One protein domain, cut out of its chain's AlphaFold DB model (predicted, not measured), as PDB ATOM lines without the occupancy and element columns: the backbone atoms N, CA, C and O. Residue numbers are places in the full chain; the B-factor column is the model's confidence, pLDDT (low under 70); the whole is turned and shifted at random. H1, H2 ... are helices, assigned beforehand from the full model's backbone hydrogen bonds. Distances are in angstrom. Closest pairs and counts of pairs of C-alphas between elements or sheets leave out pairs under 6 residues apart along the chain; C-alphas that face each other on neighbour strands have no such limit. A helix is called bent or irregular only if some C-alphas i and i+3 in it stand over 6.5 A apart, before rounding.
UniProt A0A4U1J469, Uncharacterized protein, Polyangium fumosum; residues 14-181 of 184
ATOM      1  N   PRO A  14      24.163 -14.282  34.469       94.06
ATOM      2  CA  PRO A  14      23.765 -13.942  33.103       94.06
ATOM      3  C   PRO A  14      24.849 -14.234  32.058       94.06
ATOM      4  O   PRO A  14      24.562 -14.783  30.993       94.06
ATOM      5  N   GLU A  15      26.094 -13.861  32.357       93.69
ATOM      6  CA  GLU A  15      27.226 -14.072  31.454       93.69
ATOM      7  C   GLU A  15      27.632 -15.547  31.383       93.69
ATOM      8  O   GLU A  15      27.874 -16.080  30.298       93.69
ATOM      9  N   ALA A  16      27.651 -16.230  32.529       94.25
ATOM     10  CA  ALA A  16      27.949 -17.652  32.621       94.25
ATOM     11  C   ALA A  16      26.943 -18.483  31.816       94.25
ATOM     12  O   ALA A  16      27.358 -19.359  31.062       94.25
ATOM     13  N   ALA A  17      25.645 -18.167  31.890       96.56
ATOM     14  CA  ALA A  17      24.612 -18.852  31.115       96.56
ATOM     15  C   ALA A  17      24.885 -18.784  29.602       96.56
ATOM     16  O   ALA A  17      24.873 -19.807  28.920       96.56
ATOM     17  N   ALA A  18      25.206 -17.591  29.087       96.06
ATOM     18  CA  ALA A  18      25.514 -17.392  27.670       96.06
ATOM     19  C   ALA A  18      26.762 -18.177  27.231       96.06
ATOM     20  O   ALA A  18      26.783 -18.808  26.168       96.06
ATOM     21  N   LYS A  19      27.802 -18.168  28.072       96.06
ATOM     22  CA  LYS A  19      29.033 -18.918  27.819       96.06
ATOM     23  C   LYS A  19      28.778 -20.425  27.816       96.06
ATOM     24  O   LYS A  19      29.193 -21.107  26.886       96.06
ATOM     25  N   HIS A  20      28.036 -20.933  28.797       97.75
ATOM     26  CA  HIS A  20      27.679 -22.345  28.879       97.75
ATOM     27  C   HIS A  20      26.878 -22.823  27.666       97.75
ATOM     28  O   HIS A  20      27.161 -23.910  27.176       97.75
ATOM     29  N   LEU A  21      25.956 -22.018  27.123       97.94
ATOM     30  CA  LEU A  21      25.262 -22.358  25.871       97.94
ATOM     31  C   LEU A  21      26.212 -22.460  24.676       97.94
ATOM     32  O   LEU A  21      26.116 -23.399  23.885       97.94
ATOM     33  N   THR A  22      27.134 -21.505  24.551       98.25
ATOM     34  CA  THR A  22      28.125 -21.480  23.465       98.25
ATOM     35  C   THR A  22      29.029 -22.712  23.526       98.25
ATOM     36  O   THR A  22      29.232 -23.410  22.527       98.25
ATOM     37  N   ASP A  23      29.521 -23.022  24.723       98.38
ATOM     38  CA  ASP A  23      30.378 -24.177  24.959       98.38
ATOM     39  C   ASP A  23      29.598 -25.494  24.765       98.38
ATOM     40  O   ASP A  23      30.103 -26.424  24.138       98.38
ATOM     41  N   ALA A  24      28.342 -25.572  25.224       98.31
ATOM     42  CA  ALA A  24      27.477 -26.738  25.037       98.31
ATOM     43  C   ALA A  24      27.222 -27.033  23.553       98.31
ATOM     44  O   ALA A  24      27.334 -28.187  23.133       98.31
ATOM     45  N   ARG A  25      26.943 -25.999  22.746       98.56
ATOM     46  CA  ARG A  25      26.803 -26.124  21.286       98.56
ATOM     47  C   ARG A  25      28.079 -26.667  20.653       98.56
ATOM     48  O   ARG A  25      28.023 -27.650  19.925       98.56
ATOM     49  N   THR A  26      29.221 -26.083  21.010       98.62
ATOM     50  CA  THR A  26      30.535 -26.512  20.509       98.62
ATOM     51  C   THR A  26      30.806 -27.987  20.825       98.62
ATOM     52  O   THR A  26      31.304 -28.734  19.982       98.62
ATOM     53  N   LEU A  27      30.461 -28.441  22.035       98.31
ATOM     54  CA  LEU A  27      30.615 -29.842  22.430       98.31
ATOM     55  C   LEU A  27      29.639 -30.772  21.705       98.31
ATOM     56  O   LEU A  27      30.028 -31.892  21.368       98.31
ATOM     57  N   LEU A  28      28.407 -30.327  21.447       98.12
ATOM     58  CA  LEU A  28      27.423 -31.099  20.689       98.12
ATOM     59  C   LEU A  28      27.918 -31.347  19.257       98.12
ATOM     60  O   LEU A  28      27.940 -32.494  18.810       98.12
ATOM     61  N   ASP A  29      28.404 -30.300  18.585       98.19
ATOM     62  CA  ASP A  29      28.944 -30.373  17.220       98.19
ATOM     63  C   ASP A  29      30.186 -31.282  17.152       98.19
ATOM     64  O   ASP A  29      30.385 -32.031  16.192       98.19
ATOM     65  N   ALA A  30      30.987 -31.298  18.221       98.19
ATOM     66  CA  ALA A  30      32.134 -32.187  18.392       98.19
ATOM     67  C   ALA A  30      31.769 -33.621  18.838       98.19
ATOM     68  O   ALA A  30      32.666 -34.403  19.159       98.19
ATOM     69  N   LYS A  31      30.477 -33.982  18.887       97.44
ATOM     70  CA  LYS A  31      29.967 -35.293  19.342       97.44
ATOM     71  C   LYS A  31      30.358 -35.660  20.782       97.44
ATOM     72  O   LYS A  31      30.459 -36.833  21.137       97.44
ATOM     73  N   ARG A  32      30.576 -34.657  21.639       97.06
ATOM     74  CA  ARG A  32      30.879 -34.805  23.073       97.06
ATOM     75  C   ARG A  32      29.605 -34.625  23.904       97.06
ATOM     76  O   ARG A  32      29.472 -33.656  24.650       97.06
ATOM     77  N   PHE A  33      28.672 -35.564  23.758       96.06
ATOM     78  CA  PHE A  33      27.286 -35.455  24.240       96.06
ATOM     79  C   PHE A  33      27.154 -35.257  25.752       96.06
ATOM     80  O   PHE A  33      26.452 -34.343  26.177       96.06
ATOM     81  N   ASP A  34      27.892 -36.023  26.559       94.88
ATOM     82  CA  ASP A  34      27.887 -35.876  28.022       94.88
ATOM     83  C   ASP A  34      28.290 -34.459  28.443       94.88
ATOM     84  O   ASP A  34      27.652 -33.842  29.292       94.88
ATOM     85  N   GLY A  35      29.331 -33.912  27.806       95.88
ATOM     86  CA  GLY A  35      29.805 -32.556  28.065       95.88
ATOM     87  C   GLY A  35      28.821 -31.487  27.588       95.88
ATOM     88  O   GLY A  35      28.619 -30.495  28.286       95.88
ATOM     89  N   ALA A  36      28.182 -31.698  26.434       97.25
ATOM     90  CA  ALA A  36      27.155 -30.801  25.914       97.25
ATOM     91  C   ALA A  36      25.946 -30.723  26.859       97.25
ATOM     92  O   ALA A  36      25.549 -29.630  27.257       97.25
ATOM     93  N   ALA A  37      25.420 -31.872  27.287       95.69
ATOM     94  CA  ALA A  37      24.322 -31.951  28.248       95.69
ATOM     95  C   ALA A  37      24.707 -31.344  29.604       95.69
ATOM     96  O   ALA A  37      23.954 -30.565  30.187       95.69
ATOM     97  N   TYR A  38      25.921 -31.625  30.078       95.31
ATOM     98  CA  TYR A  38      26.433 -31.070  31.325       95.31
ATOM     99  C   TYR A  38      26.471 -29.531  31.321       95.31
ATOM    100  O   TYR A  38      26.035 -28.895  32.282       95.31
ATOM    101  N   LEU A  39      26.943 -28.916  30.232       97.19
ATOM    102  CA  LEU A  39      26.970 -27.457  30.103       97.19
ATOM    103  C   LEU A  39      25.586 -26.856  29.817       97.19
ATOM    104  O   LEU A  39      25.293 -25.772  30.316       97.19
ATOM    105  N   ALA A  40      24.706 -27.564  29.105       97.00
ATOM    106  CA  ALA A  40      23.310 -27.155  28.951       97.00
ATOM    107  C   ALA A  40      22.587 -27.075  30.312       97.00
ATOM    108  O   ALA A  40      21.886 -26.101  30.580       97.00
ATOM    109  N   GLY A  41      22.831 -28.034  31.214       95.44
ATOM    110  CA  GLY A  41      22.317 -27.995  32.589       95.44
ATOM    111  C   GLY A  41      22.785 -26.758  33.364       95.44
ATOM    112  O   GLY A  41      21.972 -26.065  33.977       95.44
ATOM    113  N   PHE A  42      24.069 -26.396  33.256       95.62
ATOM    114  CA  PHE A  42      24.577 -25.161  33.858       95.62
ATOM    115  C   PHE A  42      23.994 -23.888  33.241       95.62
ATOM    116  O   PHE A  42      23.788 -22.906  33.956       95.62
ATOM    117  N   ALA A  43      23.724 -23.880  31.934       96.81
ATOM    118  CA  ALA A  43      23.057 -22.755  31.288       96.81
ATOM    119  C   ALA A  43      21.635 -22.549  31.837       96.81
ATOM    120  O   ALA A  43      21.257 -21.411  32.130       96.81
ATOM    121  N   ILE A  44      20.882 -23.638  32.039       95.81
ATOM    122  CA  ILE A  44      19.561 -23.607  32.682       95.81
ATOM    123  C   ILE A  44      19.681 -23.081  34.112       95.81
ATOM    124  O   ILE A  44      18.999 -22.121  34.473       95.81
ATOM    125  N   GLU A  45      20.583 -23.656  34.908       94.31
ATOM    126  CA  GLU A  45      20.795 -23.255  36.298       94.31
ATOM    127  C   GLU A  45      21.123 -21.761  36.412       94.31
ATOM    128  O   GLU A  45      20.461 -21.030  37.145       94.31
ATOM    129  N   CYS A  46      22.106 -21.273  35.651       95.06
ATOM    130  CA  CYS A  46      22.508 -19.867  35.684       95.06
ATOM    131  C   CYS A  46      21.377 -18.928  35.230       95.06
ATOM    132  O   CYS A  46      21.214 -17.831  35.777       95.06
ATOM    133  N   SER A  47      20.559 -19.358  34.269       95.50
ATOM    134  CA  SER A  47      19.401 -18.585  33.814       95.50
ATOM    135  C   SER A  47      18.333 -18.479  34.905       95.50
ATOM    136  O   SER A  47      17.894 -17.375  35.232       95.50
ATOM    137  N   LEU A  48      17.979 -19.592  35.553       93.56
ATOM    138  CA  LEU A  48      17.008 -19.594  36.649       93.56
ATOM    139  C   LEU A  48      17.532 -18.848  37.889       93.56
ATOM    140  O   LEU A  48      16.799 -18.045  38.464       93.56
ATOM    141  N   ARG A  49      18.814 -19.010  38.262       92.62
ATOM    142  CA  ARG A  49      19.436 -18.232  39.354       92.62
ATOM    143  C   ARG A  49      19.382 -16.728  39.074       92.62
ATOM    144  O   ARG A  49      19.151 -15.952  39.996       92.62
ATOM    145  N   THR A  50      19.531 -16.309  37.815       93.44
ATOM    146  CA  THR A  50      19.365 -14.897  37.425       93.44
ATOM    147  C   THR A  50      17.944 -14.402  37.705       93.44
ATOM    148  O   THR A  50      17.779 -13.331  38.291       93.44
ATOM    149  N   VAL A  51      16.923 -15.182  37.338       92.25
ATOM    150  CA  VAL A  51      15.511 -14.843  37.598       92.25
ATOM    151  C   VAL A  51      15.245 -14.731  39.098       92.25
ATOM    152  O   VAL A  51      14.690 -13.725  39.538       92.25
ATOM    153  N   VAL A  52      15.701 -15.712  39.885       90.19
ATOM    154  CA  VAL A  52      15.575 -15.704  41.352       90.19
ATOM    155  C   VAL A  52      16.247 -14.471  41.953       90.19
ATOM    156  O   VAL A  52      15.632 -13.758  42.742       90.19
ATOM    157  N   MET A  53      17.479 -14.159  41.538       90.31
ATOM    158  CA  MET A  53      18.190 -12.980  42.029       90.31
ATOM    159  C   MET A  53      17.439 -11.681  41.732       90.31
ATOM    160  O   MET A  53      17.281 -10.838  42.615       90.31
ATOM    161  N   VAL A  54      16.987 -11.498  40.488       90.31
ATOM    162  CA  VAL A  54      16.249 -10.297  40.085       90.31
ATOM    163  C   VAL A  54      14.942 -10.181  40.867       90.31
ATOM    164  O   VAL A  54      14.651  -9.112  41.403       90.31
ATOM    165  N   GLY A  55      14.191 -11.275  40.996       89.62
ATOM    166  CA  GLY A  55      12.948 -11.301  41.762       89.62
ATOM    167  C   GLY A  55      13.146 -10.989  43.236       89.62
ATOM    168  O   GLY A  55      12.411 -10.174  43.791       89.62
ATOM    169  N   HIS A  56      14.172 -11.561  43.859       89.62
ATOM    170  CA  HIS A  56      14.423 -11.346  45.276       89.62
ATOM    171  C   HIS A  56      14.899  -9.919  45.578       89.62
ATOM    172  O   HIS A  56      14.433  -9.309  46.538       89.62
ATOM    173  N   MET A  57      15.756  -9.332  44.731       90.44
ATOM    174  CA  MET A  57      16.121  -7.912  44.867       90.44
ATOM    175  C   MET A  57      14.893  -6.999  44.761       90.44
ATOM    176  O   MET A  57      14.789  -6.023  45.501       90.44
ATOM    177  N   MET A  58      13.956  -7.313  43.860       88.94
ATOM    178  CA  MET A  58      12.724  -6.535  43.711       88.94
ATOM    179  C   MET A  58      11.788  -6.679  44.902       88.94
ATOM    180  O   MET A  58      11.224  -5.679  45.338       88.94
ATOM    181  N   LYS A  59      11.656  -7.890  45.448       88.06
ATOM    182  CA  LYS A  59      10.881  -8.141  46.663       88.06
ATOM    183  C   LYS A  59      11.359  -7.248  47.810       88.06
ATOM    184  O   LYS A  59      10.573  -6.469  48.337       88.06
ATOM    185  N   LEU A  60      12.656  -7.302  48.112       89.75
ATOM    186  CA  LEU A  60      13.257  -6.544  49.212       89.75
ATOM    187  C   LEU A  60      13.143  -5.030  49.003       89.75
ATOM    188  O   LEU A  60      12.826  -4.289  49.930       89.75
ATOM    189  N   LEU A  61      13.337  -4.558  47.767       90.75
ATOM    190  CA  LEU A  61      13.144  -3.145  47.452       90.75
ATOM    191  C   LEU A  61      11.685  -2.707  47.637       90.75
ATOM    192  O   LEU A  61      11.439  -1.624  48.158       90.75
ATOM    193  N   ASN A  62      10.721  -3.516  47.199       87.31
ATOM    194  CA  ASN A  62       9.305  -3.186  47.333       87.31
ATOM    195  C   ASN A  62       8.861  -3.172  48.801       87.31
ATOM    196  O   ASN A  62       8.089  -2.293  49.176       87.31
ATOM    197  N   GLU A  63       9.373  -4.087  49.626       89.38
ATOM    198  CA  GLU A  63       9.150  -4.096  51.077       89.38
ATOM    199  C   GLU A  63       9.685  -2.804  51.726       89.38
ATOM    200  O   GLU A  63       8.937  -2.121  52.428       89.38
ATOM    201  N   GLU A  64      10.919  -2.392  51.404       92.81
ATOM    202  CA  GLU A  64      11.506  -1.134  51.900       92.81
ATOM    203  C   GLU A  64      10.708   0.101  51.437       92.81
ATOM    204  O   GLU A  64      10.450   1.030  52.208       92.81
ATOM    205  N   LEU A  65      10.284   0.130  50.168       91.75
ATOM    206  CA  LEU A  65       9.477   1.229  49.633       91.75
ATOM    207  C   LEU A  65       8.101   1.295  50.298       91.75
ATOM    208  O   LEU A  65       7.641   2.398  50.601       91.75
ATOM    209  N   ALA A  66       7.462   0.153  50.554       91.44
ATOM    210  CA  ALA A  66       6.173   0.083  51.231       91.44
ATOM    211  C   ALA A  66       6.262   0.602  52.675       91.44
ATOM    212  O   ALA A  66       5.425   1.413  53.077       91.44
ATOM    213  N   GLU A  67       7.302   0.218  53.421       95.31
ATOM    214  CA  GLU A  67       7.571   0.741  54.769       95.31
ATOM    215  C   GLU A  67       7.759   2.266  54.749       95.31
ATOM    216  O   GLU A  67       7.185   2.996  55.561       95.31
ATOM    217  N   ALA A  68       8.468   2.773  53.738       95.50
ATOM    218  CA  ALA A  68       8.647   4.202  53.505       95.50
ATOM    219  C   ALA A  68       7.417   4.907  52.887       95.50
ATOM    220  O   ALA A  68       7.493   6.107  52.600       95.50
ATOM    221  N   LYS A  69       6.301   4.197  52.659       96.12
ATOM    222  CA  LYS A  69       5.078   4.686  51.989       96.12
ATOM    223  C   LYS A  69       5.340   5.298  50.605       96.12
ATOM    224  O   LYS A  69       4.757   6.317  50.234       96.12
ATOM    225  N   ARG A  70       6.242   4.687  49.837       92.00
ATOM    226  CA  ARG A  70       6.626   5.082  48.476       92.00
ATOM    227  C   ARG A  70       6.066   4.096  47.446       92.00
ATOM    228  O   ARG A  70       5.938   2.912  47.746       92.00
ATOM    229  N   PRO A  71       5.750   4.556  46.222       88.12
ATOM    230  CA  PRO A  71       5.297   3.663  45.163       88.12
ATOM    231  C   PRO A  71       6.434   2.742  44.684       88.12
ATOM    232  O   PRO A  71       7.608   3.124  44.774       88.12
ATOM    233  N   PRO A  72       6.105   1.566  44.118       85.25
ATOM    234  CA  PRO A  72       7.092   0.679  43.516       85.25
ATOM    235  C   PRO A  72       7.784   1.352  42.325       85.25
ATOM    236  O   PRO A  72       7.216   2.205  41.637       85.25
ATOM    237  N   VAL A  73       9.026   0.949  42.056       85.25
ATOM    238  CA  VAL A  73       9.798   1.430  40.901       85.25
ATOM    239  C   VAL A  73       9.830   0.394  39.776       85.25
ATOM    240  O   VAL A  73       9.961  -0.799  40.046       85.25
ATOM    241  N   PRO A  74       9.782   0.825  38.499       85.75
ATOM    242  CA  PRO A  74       9.929  -0.086  37.367       85.75
ATOM    243  C   PRO A  74      11.268  -0.831  37.390       85.75
ATOM    244  O   PRO A  74      12.306  -0.233  37.699       85.75
ATOM    245  N   LEU A  75      11.265  -2.098  36.961       84.31
ATOM    246  CA  LEU A  75      12.451  -2.962  36.999       84.31
ATOM    247  C   LEU A  75      13.676  -2.345  36.299       84.31
ATOM    248  O   LEU A  75      14.778  -2.346  36.844       84.31
ATOM    249  N   ALA A  76      13.480  -1.736  35.127       84.56
ATOM    250  CA  ALA A  76      14.556  -1.095  34.370       84.56
ATOM    251  C   ALA A  76      15.239   0.059  35.118       84.56
ATOM    252  O   ALA A  76      16.399   0.367  34.857       84.56
ATOM    253  N   ARG A  77      14.538   0.709  36.053       86.25
ATOM    254  CA  ARG A  77      15.126   1.718  36.944       86.25
ATOM    255  C   ARG A  77      15.777   1.062  38.157       86.25
ATOM    256  O   ARG A  77      16.845   1.506  38.572       86.25
ATOM    257  N   ALA A  78      15.148   0.022  38.697       85.81
ATOM    258  CA  ALA A  78      15.620  -0.697  39.869       85.81
ATOM    259  C   ALA A  78      16.947  -1.432  39.635       85.81
ATOM    260  O   ALA A  78      17.704  -1.576  40.579       85.81
ATOM    261  N   LEU A  79      17.288  -1.833  38.407       86.25
ATOM    262  CA  LEU A  79      18.550  -2.536  38.107       86.25
ATOM    263  C   LEU A  79      19.667  -1.650  37.528       86.25
ATOM    264  O   LEU A  79      20.718  -2.158  37.123       86.25
ATOM    265  N   LYS A  80      19.480  -0.323  37.483       86.31
ATOM    266  CA  LYS A  80      20.546   0.593  37.043       86.31
ATOM    267  C   LYS A  80      21.732   0.565  38.015       86.31
ATOM    268  O   LYS A  80      21.514   0.457  39.217       86.31
ATOM    269  N   PRO A  81      22.977   0.732  37.531       84.31
ATOM    270  CA  PRO A  81      24.131   0.893  38.413       84.31
ATOM    271  C   PRO A  81      23.892   1.965  39.487       84.31
ATOM    272  O   PRO A  81      23.405   3.052  39.176       84.31
ATOM    273  N   GLY A  82      24.224   1.642  40.740       84.12
ATOM    274  CA  GLY A  82      24.030   2.524  41.896       84.12
ATOM    275  C   GLY A  82      22.592   2.608  42.424       84.12
ATOM    276  O   GLY A  82      22.318   3.430  43.293       84.12
ATOM    277  N   SER A  83      21.658   1.805  41.910       88.75
ATOM    278  CA  SER A  83      20.307   1.729  42.463       88.75
ATOM    279  C   SER A  83      20.279   1.008  43.814       88.75
ATOM    280  O   SER A  83      21.060   0.094  44.071       88.75
ATOM    281  N   ARG A  84      19.275   1.347  44.633       90.31
ATOM    282  CA  ARG A  84      19.025   0.703  45.929       90.31
ATOM    283  C   ARG A  84      18.810  -0.813  45.825       90.31
ATOM    284  O   ARG A  84      19.198  -1.543  46.725       90.31
ATOM    285  N   ALA A  85      18.246  -1.307  44.718       88.56
ATOM    286  CA  ALA A  85      18.030  -2.747  44.542       88.56
ATOM    287  C   ALA A  85      19.347  -3.542  44.546       88.56
ATOM    288  O   ALA A  85      19.385  -4.673  45.025       88.56
ATOM    289  N   LEU A  86      20.431  -2.953  44.023       88.50
ATOM    290  CA  LEU A  86      21.736  -3.611  43.948       88.50
ATOM    291  C   LEU A  86      22.406  -3.763  45.320       88.50
ATOM    292  O   LEU A  86      23.317  -4.579  45.448       88.50
ATOM    293  N   ASP A  87      21.927  -3.070  46.352       91.19
ATOM    294  CA  ASP A  87      22.396  -3.279  47.725       91.19
ATOM    295  C   ASP A  87      21.928  -4.640  48.271       91.19
ATOM    296  O   ASP A  87      22.612  -5.268  49.078       91.19
ATOM    297  N   PHE A  88      20.806  -5.163  47.762       90.88
ATOM    298  CA  PHE A  88      20.264  -6.472  48.141       90.88
ATOM    299  C   PHE A  88      20.890  -7.646  47.393       90.88
ATOM    300  O   PHE A  88      20.553  -8.805  47.638       90.88
ATOM    301  N   LYS A  89      21.821  -7.377  46.480       89.69
ATOM    302  CA  LYS A  89      22.378  -8.375  45.569       89.69
ATOM    303  C   LYS A  89      22.989  -9.574  46.291       89.69
ATOM    304  O   LYS A  89      22.792 -10.708  45.865       89.69
ATOM    305  N   SER A  90      23.707  -9.340  47.393       89.81
ATOM    306  CA  SER A  90      24.302 -10.424  48.188       89.81
ATOM    307  C   SER A  90      23.240 -11.324  48.817       89.81
ATOM    308  O   SER A  90      23.391 -12.542  48.799       89.81
ATOM    309  N   VAL A  91      22.160 -10.738  49.341       90.44
ATOM    310  CA  VAL A  91      21.042 -11.485  49.935       90.44
ATOM    311  C   VAL A  91      20.328 -12.291  48.853       90.44
ATOM    312  O   VAL A  91      20.163 -13.498  48.987       90.44
ATOM    313  N   ALA A  92      20.022 -11.651  47.725       89.12
ATOM    314  CA  ALA A  92      19.379 -12.287  46.584       89.12
ATOM    315  C   ALA A  92      20.203 -13.434  45.981       89.12
ATOM    316  O   ALA A  92      19.640 -14.423  45.522       89.12
ATOM    317  N   ARG A  93      21.539 -13.340  45.994       88.94
ATOM    318  CA  ARG A  93      22.408 -14.458  45.608       88.94
ATOM    319  C   ARG A  93      22.337 -15.605  46.596       88.94
ATOM    320  O   ARG A  93      22.247 -16.740  46.152       88.94
ATOM    321  N   ASN A  94      22.413 -15.332  47.894       89.12
ATOM    322  CA  ASN A  94      22.333 -16.389  48.901       89.12
ATOM    323  C   ASN A  94      20.996 -17.128  48.804       89.12
ATOM    324  O   ASN A  94      20.965 -18.356  48.862       89.12
ATOM    325  N   GLU A  95      19.912 -16.393  48.564       87.62
ATOM    326  CA  GLU A  95      18.607 -16.972  48.260       87.62
ATOM    327  C   GLU A  95      18.685 -17.841  47.000       87.62
ATOM    328  O   GLU A  95      18.377 -19.031  47.037       87.62
ATOM    329  N   ALA A  96      19.198 -17.279  45.901       86.56
ATOM    330  CA  ALA A  96      19.361 -18.002  44.650       86.56
ATOM    331  C   ALA A  96      20.236 -19.240  44.780       86.56
ATOM    332  O   ALA A  96      20.008 -20.131  43.989       86.56
ATOM    333  N   GLN A  97      21.208 -19.290  45.701       85.75
ATOM    334  CA  GLN A  97      22.080 -20.436  45.994       85.75
ATOM    335  C   GLN A  97      21.414 -21.482  46.896       85.75
ATOM    336  O   GLN A  97      21.689 -22.673  46.758       85.75
ATOM    337  N   THR A  98      20.557 -21.035  47.816       86.06
ATOM    338  CA  THR A  98      19.784 -21.906  48.713       86.06
ATOM    339  C   THR A  98      18.774 -22.743  47.938       86.06
ATOM    340  O   THR A  98      18.642 -23.938  48.219       86.06
ATOM    341  N   HIS A  99      18.119 -22.119  46.956       78.75
ATOM    342  CA  HIS A  99      17.290 -22.786  45.954       78.75
ATOM    343  C   HIS A  99      18.197 -23.370  44.863       78.75
ATOM    344  O   HIS A  99      19.139 -22.729  44.400       78.75
ATOM    345  N   GLY A 100      17.997 -24.621  44.469       69.31
ATOM    346  CA  GLY A 100      18.926 -25.335  43.589       69.31
ATOM    347  C   GLY A 100      20.222 -25.751  44.287       69.31
ATOM    348  O   GLY A 100      21.290 -25.778  43.659       69.31
ATOM    349  N   ARG A 101      20.151 -26.060  45.592       76.12
ATOM    350  CA  ARG A 101      21.219 -26.802  46.279       76.12
ATOM    351  C   ARG A 101      21.474 -28.124  45.553       76.12
ATOM    352  O   ARG A 101      20.572 -28.710  44.961       76.12
ATOM    353  N   ASP A 102      22.732 -28.556  45.553       79.06
ATOM    354  CA  ASP A 102      23.206 -29.732  44.811       79.06
ATOM    355  C   ASP A 102      22.905 -29.709  43.300       79.06
ATOM    356  O   ASP A 102      22.859 -30.763  42.664       79.06
ATOM    357  N   HIS A 103      22.725 -28.517  42.717       84.50
ATOM    358  CA  HIS A 103      22.389 -28.333  41.302       84.50
ATOM    359  C   HIS A 103      21.050 -28.972  40.898       84.50
ATOM    360  O   HIS A 103      20.914 -29.470  39.780       84.50
ATOM    361  N   ASP A 104      20.068 -28.982  41.804       87.69
ATOM    362  CA  ASP A 104      18.725 -29.475  41.506       87.69
ATOM    363  C   ASP A 104      17.907 -28.435  40.723       87.69
ATOM    364  O   ASP A 104      17.510 -27.386  41.240       87.69
ATOM    365  N   LEU A 105      17.659 -28.729  39.446       88.25
ATOM    366  CA  LEU A 105      16.919 -27.842  38.553       88.25
ATOM    367  C   LEU A 105      15.422 -27.764  38.877       88.25
ATOM    368  O   LEU A 105      14.806 -26.748  38.563       88.25
ATOM    369  N   ALA A 106      14.836 -28.789  39.504       85.81
ATOM    370  CA  ALA A 106      13.418 -28.794  39.862       85.81
ATOM    371  C   ALA A 106      13.141 -27.827  41.019       85.81
ATOM    372  O   ALA A 106      12.215 -27.018  40.945       85.81
ATOM    373  N   ASP A 107      13.990 -27.871  42.047       85.19
ATOM    374  CA  ASP A 107      13.943 -26.943  43.183       85.19
ATOM    375  C   ASP A 107      14.111 -25.493  42.710       85.19
ATOM    376  O   ASP A 107      13.319 -24.606  43.032       85.19
ATOM    377  N   LEU A 108      15.091 -25.258  41.834       86.19
ATOM    378  CA  LEU A 108      15.339 -23.928  41.297       86.19
ATOM    379  C   LEU A 108      14.203 -23.438  40.378       86.19
ATOM    380  O   LEU A 108      13.832 -22.264  40.437       86.19
ATOM    381  N   ALA A 109      13.616 -24.316  39.560       86.56
ATOM    382  CA  ALA A 109      12.446 -23.989  38.746       86.56
ATOM    383  C   ALA A 109      11.232 -23.640  39.621       86.56
ATOM    384  O   ALA A 109      10.564 -22.636  39.366       86.56
ATOM    385  N   ALA A 110      10.985 -24.403  40.689       85.06
ATOM    386  CA  ALA A 110       9.930 -24.108  41.654       85.06
ATOM    387  C   ALA A 110      10.149 -22.750  42.337       85.06
ATOM    388  O   ALA A 110       9.205 -21.974  42.466       85.06
ATOM    389  N   ALA A 111      11.391 -22.399  42.681       82.81
ATOM    390  CA  ALA A 111      11.689 -21.088  43.243       82.81
ATOM    391  C   ALA A 111      11.281 -19.950  42.293       82.81
ATOM    392  O   ALA A 111      10.721 -18.959  42.750       82.81
ATOM    393  N   THR A 112      11.468 -20.094  40.971       81.19
ATOM    394  CA  THR A 112      11.089 -19.043  40.003       81.19
ATOM    395  C   THR A 112       9.592 -18.730  39.950       81.19
ATOM    396  O   THR A 112       9.230 -17.591  39.647       81.19
ATOM    397  N   THR A 113       8.710 -19.684  40.275       73.19
ATOM    398  CA  THR A 113       7.257 -19.445  40.259       73.19
ATOM    399  C   THR A 113       6.811 -18.582  41.435       73.19
ATOM    400  O   THR A 113       6.019 -17.667  41.222       73.19
ATOM    401  N   GLY A 114       7.393 -18.777  42.624       69.19
ATOM    402  CA  GLY A 114       7.133 -17.942  43.802       69.19
ATOM    403  C   GLY A 114       7.545 -16.476  43.621       69.19
ATOM    404  O   GLY A 114       7.027 -15.597  44.306       69.19
ATOM    405  N   TYR A 115       8.431 -16.179  42.662       70.19
ATOM    406  CA  TYR A 115       8.788 -14.799  42.337       70.19
ATOM    407  C   TYR A 115       7.751 -14.076  41.478       70.19
ATOM    408  O   TYR A 115       7.764 -12.847  41.460       70.19
ATOM    409  N   LYS A 116       6.839 -14.777  40.788       67.69
ATOM    410  CA  LYS A 116       5.807 -14.120  39.964       67.69
ATOM    411  C   LYS A 116       4.967 -13.128  40.774       67.69
ATOM    412  O   LYS A 116       4.613 -12.084  40.242       67.69
ATOM    413  N   ASP A 117       4.753 -13.411  42.056       65.31
ATOM    414  CA  ASP A 117       3.959 -12.571  42.960       65.31
ATOM    415  C   ASP A 117       4.717 -11.337  43.486       65.31
ATOM    416  O   ASP A 117       4.106 -10.401  43.998       65.31
ATOM    417  N   VAL A 118       6.051 -11.311  43.376       65.06
ATOM    418  CA  VAL A 118       6.916 -10.222  43.888       65.06
ATOM    419  C   VAL A 118       7.646  -9.451  42.789       65.06
ATOM    420  O   VAL A 118       8.159  -8.352  43.018       65.06
ATOM    421  N   LEU A 119       7.690 -10.007  41.581       67.94
ATOM    422  CA  LEU A 119       8.143  -9.326  40.382       67.94
ATOM    423  C   LEU A 119       7.099  -8.275  39.988       67.94
ATOM    424  O   LEU A 119       5.909  -8.561  39.913       67.94
ATOM    425  N   SER A 120       7.539  -7.052  39.676       67.62
ATOM    426  CA  SER A 120       6.663  -6.079  39.003       67.62
ATOM    427  C   SER A 120       6.052  -6.718  37.746       67.62
ATOM    428  O   SER A 120       6.735  -7.532  37.129       67.62
ATOM    429  N   GLU A 121       4.860  -6.315  37.289       67.25
ATOM    430  CA  GLU A 121       4.242  -6.865  36.057       67.25
ATOM    431  C   GLU A 121       5.217  -6.923  34.868       67.25
ATOM    432  O   GLU A 121       5.289  -7.917  34.148       67.25
ATOM    433  N   GLY A 122       6.064  -5.897  34.715       67.62
ATOM    434  CA  GLY A 122       7.089  -5.840  33.667       67.62
ATOM    435  C   GLY A 122       8.218  -6.868  33.796       67.62
ATOM    436  O   GLY A 122       9.034  -6.978  32.890       67.62
ATOM    437  N   ALA A 123       8.280  -7.608  34.900       73.56
ATOM    438  CA  ALA A 123       9.326  -8.560  35.241       73.56
ATOM    439  C   ALA A 123       8.844 -10.017  35.278       73.56
ATOM    440  O   ALA A 123       9.633 -10.927  35.020       73.56
ATOM    441  N   VAL A 124       7.540 -10.239  35.492       82.12
ATOM    442  CA  VAL A 124       6.886 -11.552  35.338       82.12
ATOM    443  C   VAL A 124       7.171 -12.152  33.959       82.12
ATOM    444  O   VAL A 124       7.347 -13.360  33.829       82.12
ATOM    445  N   ARG A 125       7.314 -11.301  32.936       86.62
ATOM    446  CA  ARG A 125       7.650 -11.702  31.563       86.62
ATOM    447  C   ARG A 125       9.007 -12.401  31.393       86.62
ATOM    448  O   ARG A 125       9.220 -12.979  30.337       86.62
ATOM    449  N   TYR A 126       9.919 -12.308  32.368       89.62
ATOM    450  CA  TYR A 126      11.227 -12.980  32.320       89.62
ATOM    451  C   TYR A 126      11.246 -14.310  33.079       89.62
ATOM    452  O   TYR A 126      12.291 -14.959  33.135       89.62
ATOM    453  N   VAL A 127      10.129 -14.702  33.702       88.75
ATOM    454  CA  VAL A 127      10.005 -16.014  34.337       88.75
ATOM    455  C   VAL A 127       9.735 -17.037  33.235       88.75
ATOM    456  O   VAL A 127       8.670 -16.974  32.614       88.75
ATOM    457  N   PRO A 128      10.669 -17.965  32.963       89.00
ATOM    458  CA  PRO A 128      10.466 -18.945  31.914       89.00
ATOM    459  C   PRO A 128       9.354 -19.919  32.308       89.00
ATOM    460  O   PRO A 128       9.160 -20.242  33.483       89.00
ATOM    461  N   THR A 129       8.634 -20.419  31.311       87.25
ATOM    462  CA  THR A 129       7.800 -21.608  31.494       87.25
ATOM    463  C   THR A 129       8.714 -22.825  31.510       87.25
ATOM    464  O   THR A 129       9.456 -23.034  30.556       87.25
ATOM    465  N   VAL A 130       8.651 -23.614  32.582       87.38
ATOM    466  CA  VAL A 130       9.406 -24.862  32.727       87.38
ATOM    467  C   VAL A 130       8.447 -26.038  32.604       87.38
ATOM    468  O   VAL A 130       7.462 -26.121  33.341       87.38
ATOM    469  N   ASP A 131       8.740 -26.949  31.682       88.06
ATOM    470  CA  ASP A 131       8.023 -28.213  31.538       88.06
ATOM    471  C   ASP A 131       8.795 -29.324  32.259       88.06
ATOM    472  O   ASP A 131       9.804 -29.834  31.769       88.06
ATOM    473  N   MET A 132       8.293 -29.721  33.431       86.69
ATOM    474  CA  MET A 132       8.915 -30.746  34.278       86.69
ATOM    475  C   MET A 132       8.960 -32.138  33.628       86.69
ATOM    476  O   MET A 132       9.634 -33.030  34.135       86.69
ATOM    477  N   THR A 133       8.251 -32.345  32.514       86.69
ATOM    478  CA  THR A 133       8.262 -33.610  31.767       86.69
ATOM    479  C   THR A 133       9.355 -33.666  30.699       86.69
ATOM    480  O   THR A 133       9.639 -34.745  30.166       86.69
ATOM    481  N   ARG A 134      10.004 -32.534  30.401       86.88
ATOM    482  CA  ARG A 134      11.109 -32.450  29.444       86.88
ATOM    483  C   ARG A 134      12.445 -32.689  30.117       86.88
ATOM    484  O   ARG A 134      12.620 -32.532  31.323       86.88
ATOM    485  N   LEU A 135      13.421 -33.070  29.308       82.56
ATOM    486  CA  LEU A 135      14.803 -33.091  29.743       82.56
ATOM    487  C   LEU A 135      15.346 -31.654  29.878       82.56
ATOM    488  O   LEU A 135      15.007 -30.818  29.044       82.56
ATOM    489  N   PRO A 136      16.209 -31.366  30.868       84.88
ATOM    490  CA  PRO A 136      16.728 -32.286  31.888       84.88
ATOM    491  C   PRO A 136      15.806 -32.518  33.100       84.88
ATOM    492  O   PRO A 136      16.101 -33.394  33.910       84.88
ATOM    493  N   PHE A 137      14.710 -31.768  33.241       81.38
ATOM    494  CA  PHE A 137      13.872 -31.738  34.450       81.38
ATOM    495  C   PHE A 137      13.248 -33.086  34.840       81.38
ATOM    496  O   PHE A 137      13.114 -33.359  36.028       81.38
ATOM    497  N   ARG A 138      12.913 -33.940  33.869       77.38
ATOM    498  CA  ARG A 138      12.224 -35.216  34.107       77.38
ATOM    499  C   ARG A 138      13.062 -36.256  34.862       77.38
ATOM    500  O   ARG A 138      12.651 -36.740  35.908       77.38
ATOM    501  N   ASP A 139      14.220 -36.623  34.310       66.31
ATOM    502  CA  ASP A 139      14.988 -37.802  34.762       66.31
ATOM    503  C   ASP A 139      16.376 -37.436  35.319       66.31
ATOM    504  O   ASP A 139      17.108 -38.279  35.844       66.31
ATOM    505  N   LEU A 140      16.778 -36.174  35.169       70.19
ATOM    506  CA  LEU A 140      18.157 -35.730  35.345       70.19
ATOM    507  C   LEU A 140      18.234 -34.304  35.913       70.19
ATOM    508  O   LEU A 140      19.176 -33.562  35.640       70.19
ATOM    509  N   GLN A 141      17.271 -33.952  36.771       72.69
ATOM    510  CA  GLN A 141      17.214 -32.658  37.458       72.69
ATOM    511  C   GLN A 141      18.512 -32.323  38.211       72.69
ATOM    512  O   GLN A 141      18.899 -31.163  38.267       72.69
ATOM    513  N   LYS A 142      19.234 -33.341  38.710       83.69
ATOM    514  CA  LYS A 142      20.620 -33.237  39.195       83.69
ATOM    515  C   LYS A 142      21.596 -33.545  38.066       83.69
ATOM    516  O   LYS A 142      22.268 -34.581  38.064       83.69
ATOM    517  N   PHE A 143      21.658 -32.653  37.084       87.00
ATOM    518  CA  PHE A 143      22.447 -32.851  35.865       87.00
ATOM    519  C   PHE A 143      23.935 -33.089  36.143       87.00
ATOM    520  O   PHE A 143      24.637 -33.721  35.351       87.00
ATOM    521  N   THR A 144      24.432 -32.632  37.293       88.62
ATOM    522  CA  THR A 144      25.830 -32.818  37.670       88.62
ATOM    523  C   THR A 144      26.225 -34.271  37.887       88.62
ATOM    524  O   THR A 144      27.400 -34.611  37.722       88.62
ATOM    525  N   ASN A 145      25.247 -35.148  38.123       88.38
ATOM    526  CA  ASN A 145      25.455 -36.585  38.236       88.38
ATOM    527  C   ASN A 145      25.964 -37.236  36.942       88.38
ATOM    528  O   ASN A 145      26.485 -38.349  37.008       88.38
ATOM    529  N   ILE A 146      25.882 -36.560  35.785       87.94
ATOM    530  CA  ILE A 146      26.509 -37.018  34.533       87.94
ATOM    531  C   ILE A 146      28.005 -37.313  34.745       87.94
ATOM    532  O   ILE A 146      28.514 -38.282  34.194       87.94
ATOM    533  N   ARG A 147      28.698 -36.556  35.613       85.56
ATOM    534  CA  ARG A 147      30.130 -36.752  35.921       85.56
ATOM    535  C   ARG A 147      30.471 -38.114  36.534       85.56
ATOM    536  O   ARG A 147      31.632 -38.505  36.502       85.56
ATOM    537  N   TYR A 148      29.492 -38.803  37.119       87.56
ATOM    538  CA  TYR A 148      29.681 -40.108  37.758       87.56
ATOM    539  C   TYR A 148      29.265 -41.276  36.858       87.56
ATOM    540  O   TYR A 148      29.306 -42.429  37.283       87.56
ATOM    541  N   ARG A 149      28.834 -40.994  35.625       85.62
ATOM    542  CA  ARG A 149      28.454 -42.006  34.638       85.62
ATOM    543  C   ARG A 149      29.635 -42.308  33.713       85.62
ATOM    544  O   ARG A 149      30.566 -41.516  33.599       85.62
ATOM    545  N   GLY A 150      29.602 -43.469  33.058       84.06
ATOM    546  CA  GLY A 150      30.587 -43.801  32.027       84.06
ATOM    547  C   GLY A 150      30.481 -42.860  30.821       84.06
ATOM    548  O   GLY A 150      29.400 -42.349  30.533       84.06
ATOM    549  N   ASN A 151      31.590 -42.656  30.105       85.81
ATOM    550  CA  ASN A 151      31.598 -41.849  28.881       85.81
ATOM    551  C   ASN A 151      30.568 -42.364  27.863       85.81
ATOM    552  O   ASN A 151      30.508 -43.563  27.589       85.81
ATOM    553  N   GLY A 152      29.822 -41.440  27.258       86.38
ATOM    554  CA  GLY A 152      28.750 -41.746  26.308       86.38
ATOM    555  C   GLY A 152      27.435 -42.130  26.987       86.38
ATOM    556  O   GLY A 152      26.601 -42.788  26.371       86.38
ATOM    557  N   SER A 153      27.258 -41.751  28.256       89.88
ATOM    558  CA  SER A 153      26.030 -42.023  29.011       89.88
ATOM    559  C   SER A 153      24.829 -41.195  28.558       89.88
ATOM    560  O   SER A 153      23.693 -41.575  28.842       89.88
ATOM    561  N   VAL A 154      25.064 -40.074  27.877       92.06
ATOM    562  CA  VAL A 154      24.032 -39.246  27.261       92.06
ATOM    563  C   VAL A 154      24.020 -39.499  25.758       92.06
ATOM    564  O   VAL A 154      25.030 -39.345  25.067       92.06
ATOM    565  N   LEU A 155      22.851 -39.874  25.239       93.44
ATOM    566  CA  LEU A 155      22.650 -40.079  23.810       93.44
ATOM    567  C   LEU A 155      22.698 -38.743  23.059       93.44
ATOM    568  O   LEU A 155      22.339 -37.696  23.595       93.44
ATOM    569  N   SER A 156      23.088 -38.784  21.782       95.56
ATOM    570  CA  SER A 156      23.134 -37.587  20.929       95.56
ATOM    571  C   SER A 156      21.795 -36.847  20.876       95.56
ATOM    572  O   SER A 156      21.780 -35.618  20.872       95.56
ATOM    573  N   GLU A 157      20.686 -37.587  20.809       94.94
ATOM    574  CA  GLU A 157      19.338 -37.019  20.757       94.94
ATOM    575  C   GLU A 157      18.977 -36.317  22.071       94.94
ATOM    576  O   GLU A 157      18.452 -35.204  22.056       94.94
ATOM    577  N   ASP A 158      19.322 -36.923  23.208       94.44
ATOM    578  CA  ASP A 158      19.074 -36.328  24.517       94.44
ATOM    579  C   ASP A 158      19.923 -35.073  24.708       94.44
ATOM    580  O   ASP A 158      19.386 -34.027  25.056       94.44
ATOM    581  N   ALA A 159      21.220 -35.116  24.393       95.50
ATOM    582  CA  ALA A 159      22.078 -33.933  24.477       95.50
ATOM    583  C   ALA A 159      21.560 -32.769  23.610       95.50
ATOM    584  O   ALA A 159      21.636 -31.612  24.027       95.50
ATOM    585  N   ALA A 160      20.994 -33.063  22.434       96.88
ATOM    586  CA  ALA A 160      20.361 -32.054  21.589       96.88
ATOM    587  C   ALA A 160      19.093 -31.467  22.236       96.88
ATOM    588  O   ALA A 160      18.971 -30.244  22.294       96.88
ATOM    589  N   LYS A 161      18.201 -32.305  22.787       95.38
ATOM    590  CA  LYS A 161      16.987 -31.864  23.505       95.38
ATOM    591  C   LYS A 161      17.315 -31.005  24.727       95.38
ATOM    592  O   LYS A 161      16.658 -30.001  24.974       95.38
ATOM    593  N   TRP A 162      18.354 -31.370  25.474       95.12
ATOM    594  CA  TRP A 162      18.826 -30.586  26.617       95.12
ATOM    595  C   TRP A 162      19.293 -29.197  26.200       95.12
ATOM    596  O   TRP A 162      18.976 -28.213  26.864       95.12
ATOM    597  N   LEU A 163      20.065 -29.116  25.115       97.06
ATOM    598  CA  LEU A 163      20.548 -27.841  24.604       97.06
ATOM    599  C   LEU A 163      19.405 -26.988  24.043       97.06
ATOM    600  O   LEU A 163      19.412 -25.777  24.240       97.06
ATOM    601  N   GLU A 164      18.429 -27.599  23.375       96.38
ATOM    602  CA  GLU A 164      17.219 -26.915  22.909       96.38
ATOM    603  C   GLU A 164      16.444 -26.291  24.076       96.38
ATOM    604  O   GLU A 164      16.158 -25.093  24.046       96.38
ATOM    605  N   GLU A 165      16.189 -27.062  25.136       95.44
ATOM    606  CA  GLU A 165      15.513 -26.566  26.339       95.44
ATOM    607  C   GLU A 165      16.328 -25.456  27.022       95.44
ATOM    608  O   GLU A 165      15.785 -24.418  27.404       95.44
ATOM    609  N   ALA A 166      17.653 -25.616  27.113       96.50
ATOM    610  CA  ALA A 166      18.533 -24.597  27.675       96.50
ATOM    611  C   ALA A 166      18.509 -23.289  26.868       96.50
ATOM    612  O   ALA A 166      18.465 -22.207  27.459       96.50
ATOM    613  N   CYS A 167      18.507 -23.371  25.534       97.50
ATOM    614  CA  CYS A 167      18.360 -22.212  24.656       97.50
ATOM    615  C   CYS A 167      17.001 -21.533  24.860       97.50
ATOM    616  O   CYS A 167      16.962 -20.324  25.086       97.50
ATOM    617  N   ALA A 168      15.905 -22.297  24.847       96.19
ATOM    618  CA  ALA A 168      14.558 -21.762  25.028       96.19
ATOM    619  C   ALA A 168      14.407 -21.039  26.378       96.19
ATOM    620  O   ALA A 168      13.896 -19.917  26.440       96.19
ATOM    621  N   LEU A 169      14.911 -21.647  27.453       95.50
ATOM    622  CA  LEU A 169      14.863 -21.079  28.795       95.50
ATOM    623  C   LEU A 169      15.720 -19.816  28.904       95.50
ATOM    624  O   LEU A 169      15.263 -18.811  29.458       95.50
ATOM    625  N   TYR A 170      16.937 -19.828  28.351       97.19
ATOM    626  CA  TYR A 170      17.794 -18.644  28.294       97.19
ATOM    627  C   TYR A 170      17.121 -17.505  27.527       97.19
ATOM    628  O   TYR A 170      17.049 -16.384  28.033       97.19
ATOM    629  N   ASP A 171      16.585 -17.778  26.337       96.88
ATOM    630  CA  ASP A 171      15.970 -16.765  25.480       96.88
ATOM    631  C   ASP A 171      14.726 -16.137  26.105       96.88
ATOM    632  O   ASP A 171      14.516 -14.928  25.946       96.88
ATOM    633  N   ALA A 172      13.935 -16.926  26.837       94.69
ATOM    634  CA  ALA A 172      12.756 -16.468  27.569       94.69
ATOM    635  C   ALA A 172      13.095 -15.688  28.854       94.69
ATOM    636  O   ALA A 172      12.257 -14.937  29.351       94.69
ATOM    637  N   SER A 173      14.313 -15.834  29.384       94.44
ATOM    638  CA  SER A 173      14.746 -15.208  30.639       94.44
ATOM    639  C   SER A 173      15.882 -14.206  30.414       94.44
ATOM    640  O   SER A 173      15.629 -13.043  30.091       94.44
ATOM    641  N   VAL A 174      17.138 -14.634  30.553       95.44
ATOM    642  CA  VAL A 174      18.343 -13.797  30.452       95.44
ATOM    643  C   VAL A 174      18.444 -13.108  29.093       95.44
ATOM    644  O   VAL A 174      18.722 -11.911  29.034       95.44
ATOM    645  N   GLY A 175      18.189 -13.825  27.997       95.94
ATOM    646  CA  GLY A 175      18.207 -13.271  26.645       95.94
ATOM    647  C   GLY A 175      17.188 -12.143  26.473       95.94
ATOM    648  O   GLY A 175      17.505 -11.097  25.903       95.94
ATOM    649  N   LEU A 176      15.986 -12.299  27.035       94.06
ATOM    650  CA  LEU A 176      14.969 -11.250  27.029       94.06
ATOM    651  C   LEU A 176      15.358 -10.069  27.932       94.06
ATOM    652  O   LEU A 176      15.241  -8.924  27.503       94.06
ATOM    653  N   MET A 177      15.907 -10.325  29.125       92.69
ATOM    654  CA  MET A 177      16.436  -9.272  30.005       92.69
ATOM    655  C   MET A 177      17.547  -8.457  29.324       92.69
ATOM    656  O   MET A 177      17.620  -7.244  29.515       92.69
ATOM    657  N   ARG A 178      18.403  -9.100  28.517       93.38
ATOM    658  CA  ARG A 178      19.445  -8.427  27.721       93.38
ATOM    659  C   ARG A 178      18.849  -7.539  26.637       93.38
ATOM    660  O   ARG A 178      19.255  -6.385  26.519       93.38
ATOM    661  N   ARG A 179      17.869  -8.046  25.878       92.94
ATOM    662  CA  ARG A 179      17.161  -7.264  24.845       92.94
ATOM    663  C   ARG A 179      16.461  -6.037  25.432       92.94
ATOM    664  O   ARG A 179      16.499  -4.973  24.827       92.94
ATOM    665  N   ASP A 180      15.920  -6.171  26.639       89.81
ATOM    666  CA  ASP A 180      15.274  -5.076  27.369       89.81
ATOM    667  C   ASP A 180      16.274  -4.180  28.137       89.81
ATOM    668  O   ASP A 180      15.882  -3.224  28.808       89.81
ATOM    669  N   GLY A 181      17.579  -4.463  28.046       88.44
ATOM    670  CA  GLY A 181      18.651  -3.655  28.634       88.44
ATOM    671  C   GLY A 181      18.778  -3.746  30.160       88.44
ATOM    672  O   GLY A 181      19.436  -2.894  30.762       88.44
TER     673      GLY A 181
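This is residues 14 to 181 of the 184 residues of an uncharacterized protein of Polyangium fumosum (UniProt A0A4U1J469). One long helix, H2, is the spine of a rod-shaped model, with H1 and H8 side by side along it as a three-helix bundle. H5 packs on H2 at a slight slant, H4 crosses it more steeply, and short helices and an unnamed stretch, residues 125 to 142, fill out the rest. The printed part has 168 residues with nine named helices, H1 to H9 in order, and no named strand; the class is all helix. It is compact, with a radius of gyration of the C-alphas of 16.9 A and spans of 58 by 27 by 24 A.

H2, residues 33 to 67, is 51.3 A long, from C-alpha 33 at (27.286, -35.455, 24.240) to C-alpha 67 at (7.571, 0.741, 54.769). H1, residues 14 to 29, is 23.4 A, H8, 156 to 172, 24.5 A, and H4, 84 to 98, 22.8 A. H4 is irregular: C-alphas 87 and 90 are 7.4 A apart. The shorter ones are H3, 75 to 78, H5, 105 to 114, H6, 121 to 124, H7, 143 to 148, and H9, 174 to 179.

H2 is the hub, touching six helices. H1 and H2 form a hairpin at a shallow tilt of 15 degrees, opposite ways; their closest C-alphas, Ala 24 and Ala 36, are 4.2 A apart. Residues 33 to 47 alone of H2 touch H8, closest at C-alphas 37 and 159, 4.8 A. H1 touches H8, closest at C-alphas 21 and 167, 7.0 A. H2 touches H4 with residues 49 to 61 alone, at a steep tilt of 46 degrees, closest at C-alphas 53 and 92, 4.8 A. It touches H5 with residues 44 to 52 alone, closest at C-alphas 52 and 112, 5.8 A, and H7 with residues 34 to 41 alone, closest at C-alphas 41 and 143, 5.9 A. H9 only just touches H2, with 3 pairs of C-alphas within 8 A, closest at 47 and 174, 5.9 A. H3 and H4 touch only at the corner, closest at C-alphas 78 and 85, 5.6 A. H6 and H3 are close but not clearly touching, C-alphas 75 and 123 being closest at 6.6 A. Every O i to N i+4 pair is within hydrogen-bond range in H1, H2, H8 and H9; H4 has 7 of 11, H5 4 of 6, and H7 0 of 2 but 3 of 3 O i to N i+3 pairs, while H3 and H6 are too short for an i+4 pair.

The C-alphas farthest apart, Lys 69 and Asn 151, are 58.3 A apart. The printed part has no cut, and the link H6 to H7 is long. The mean pLDDT of the printed part is 88.9; residues 100, 114, 116 to 122 and 139 are under 70.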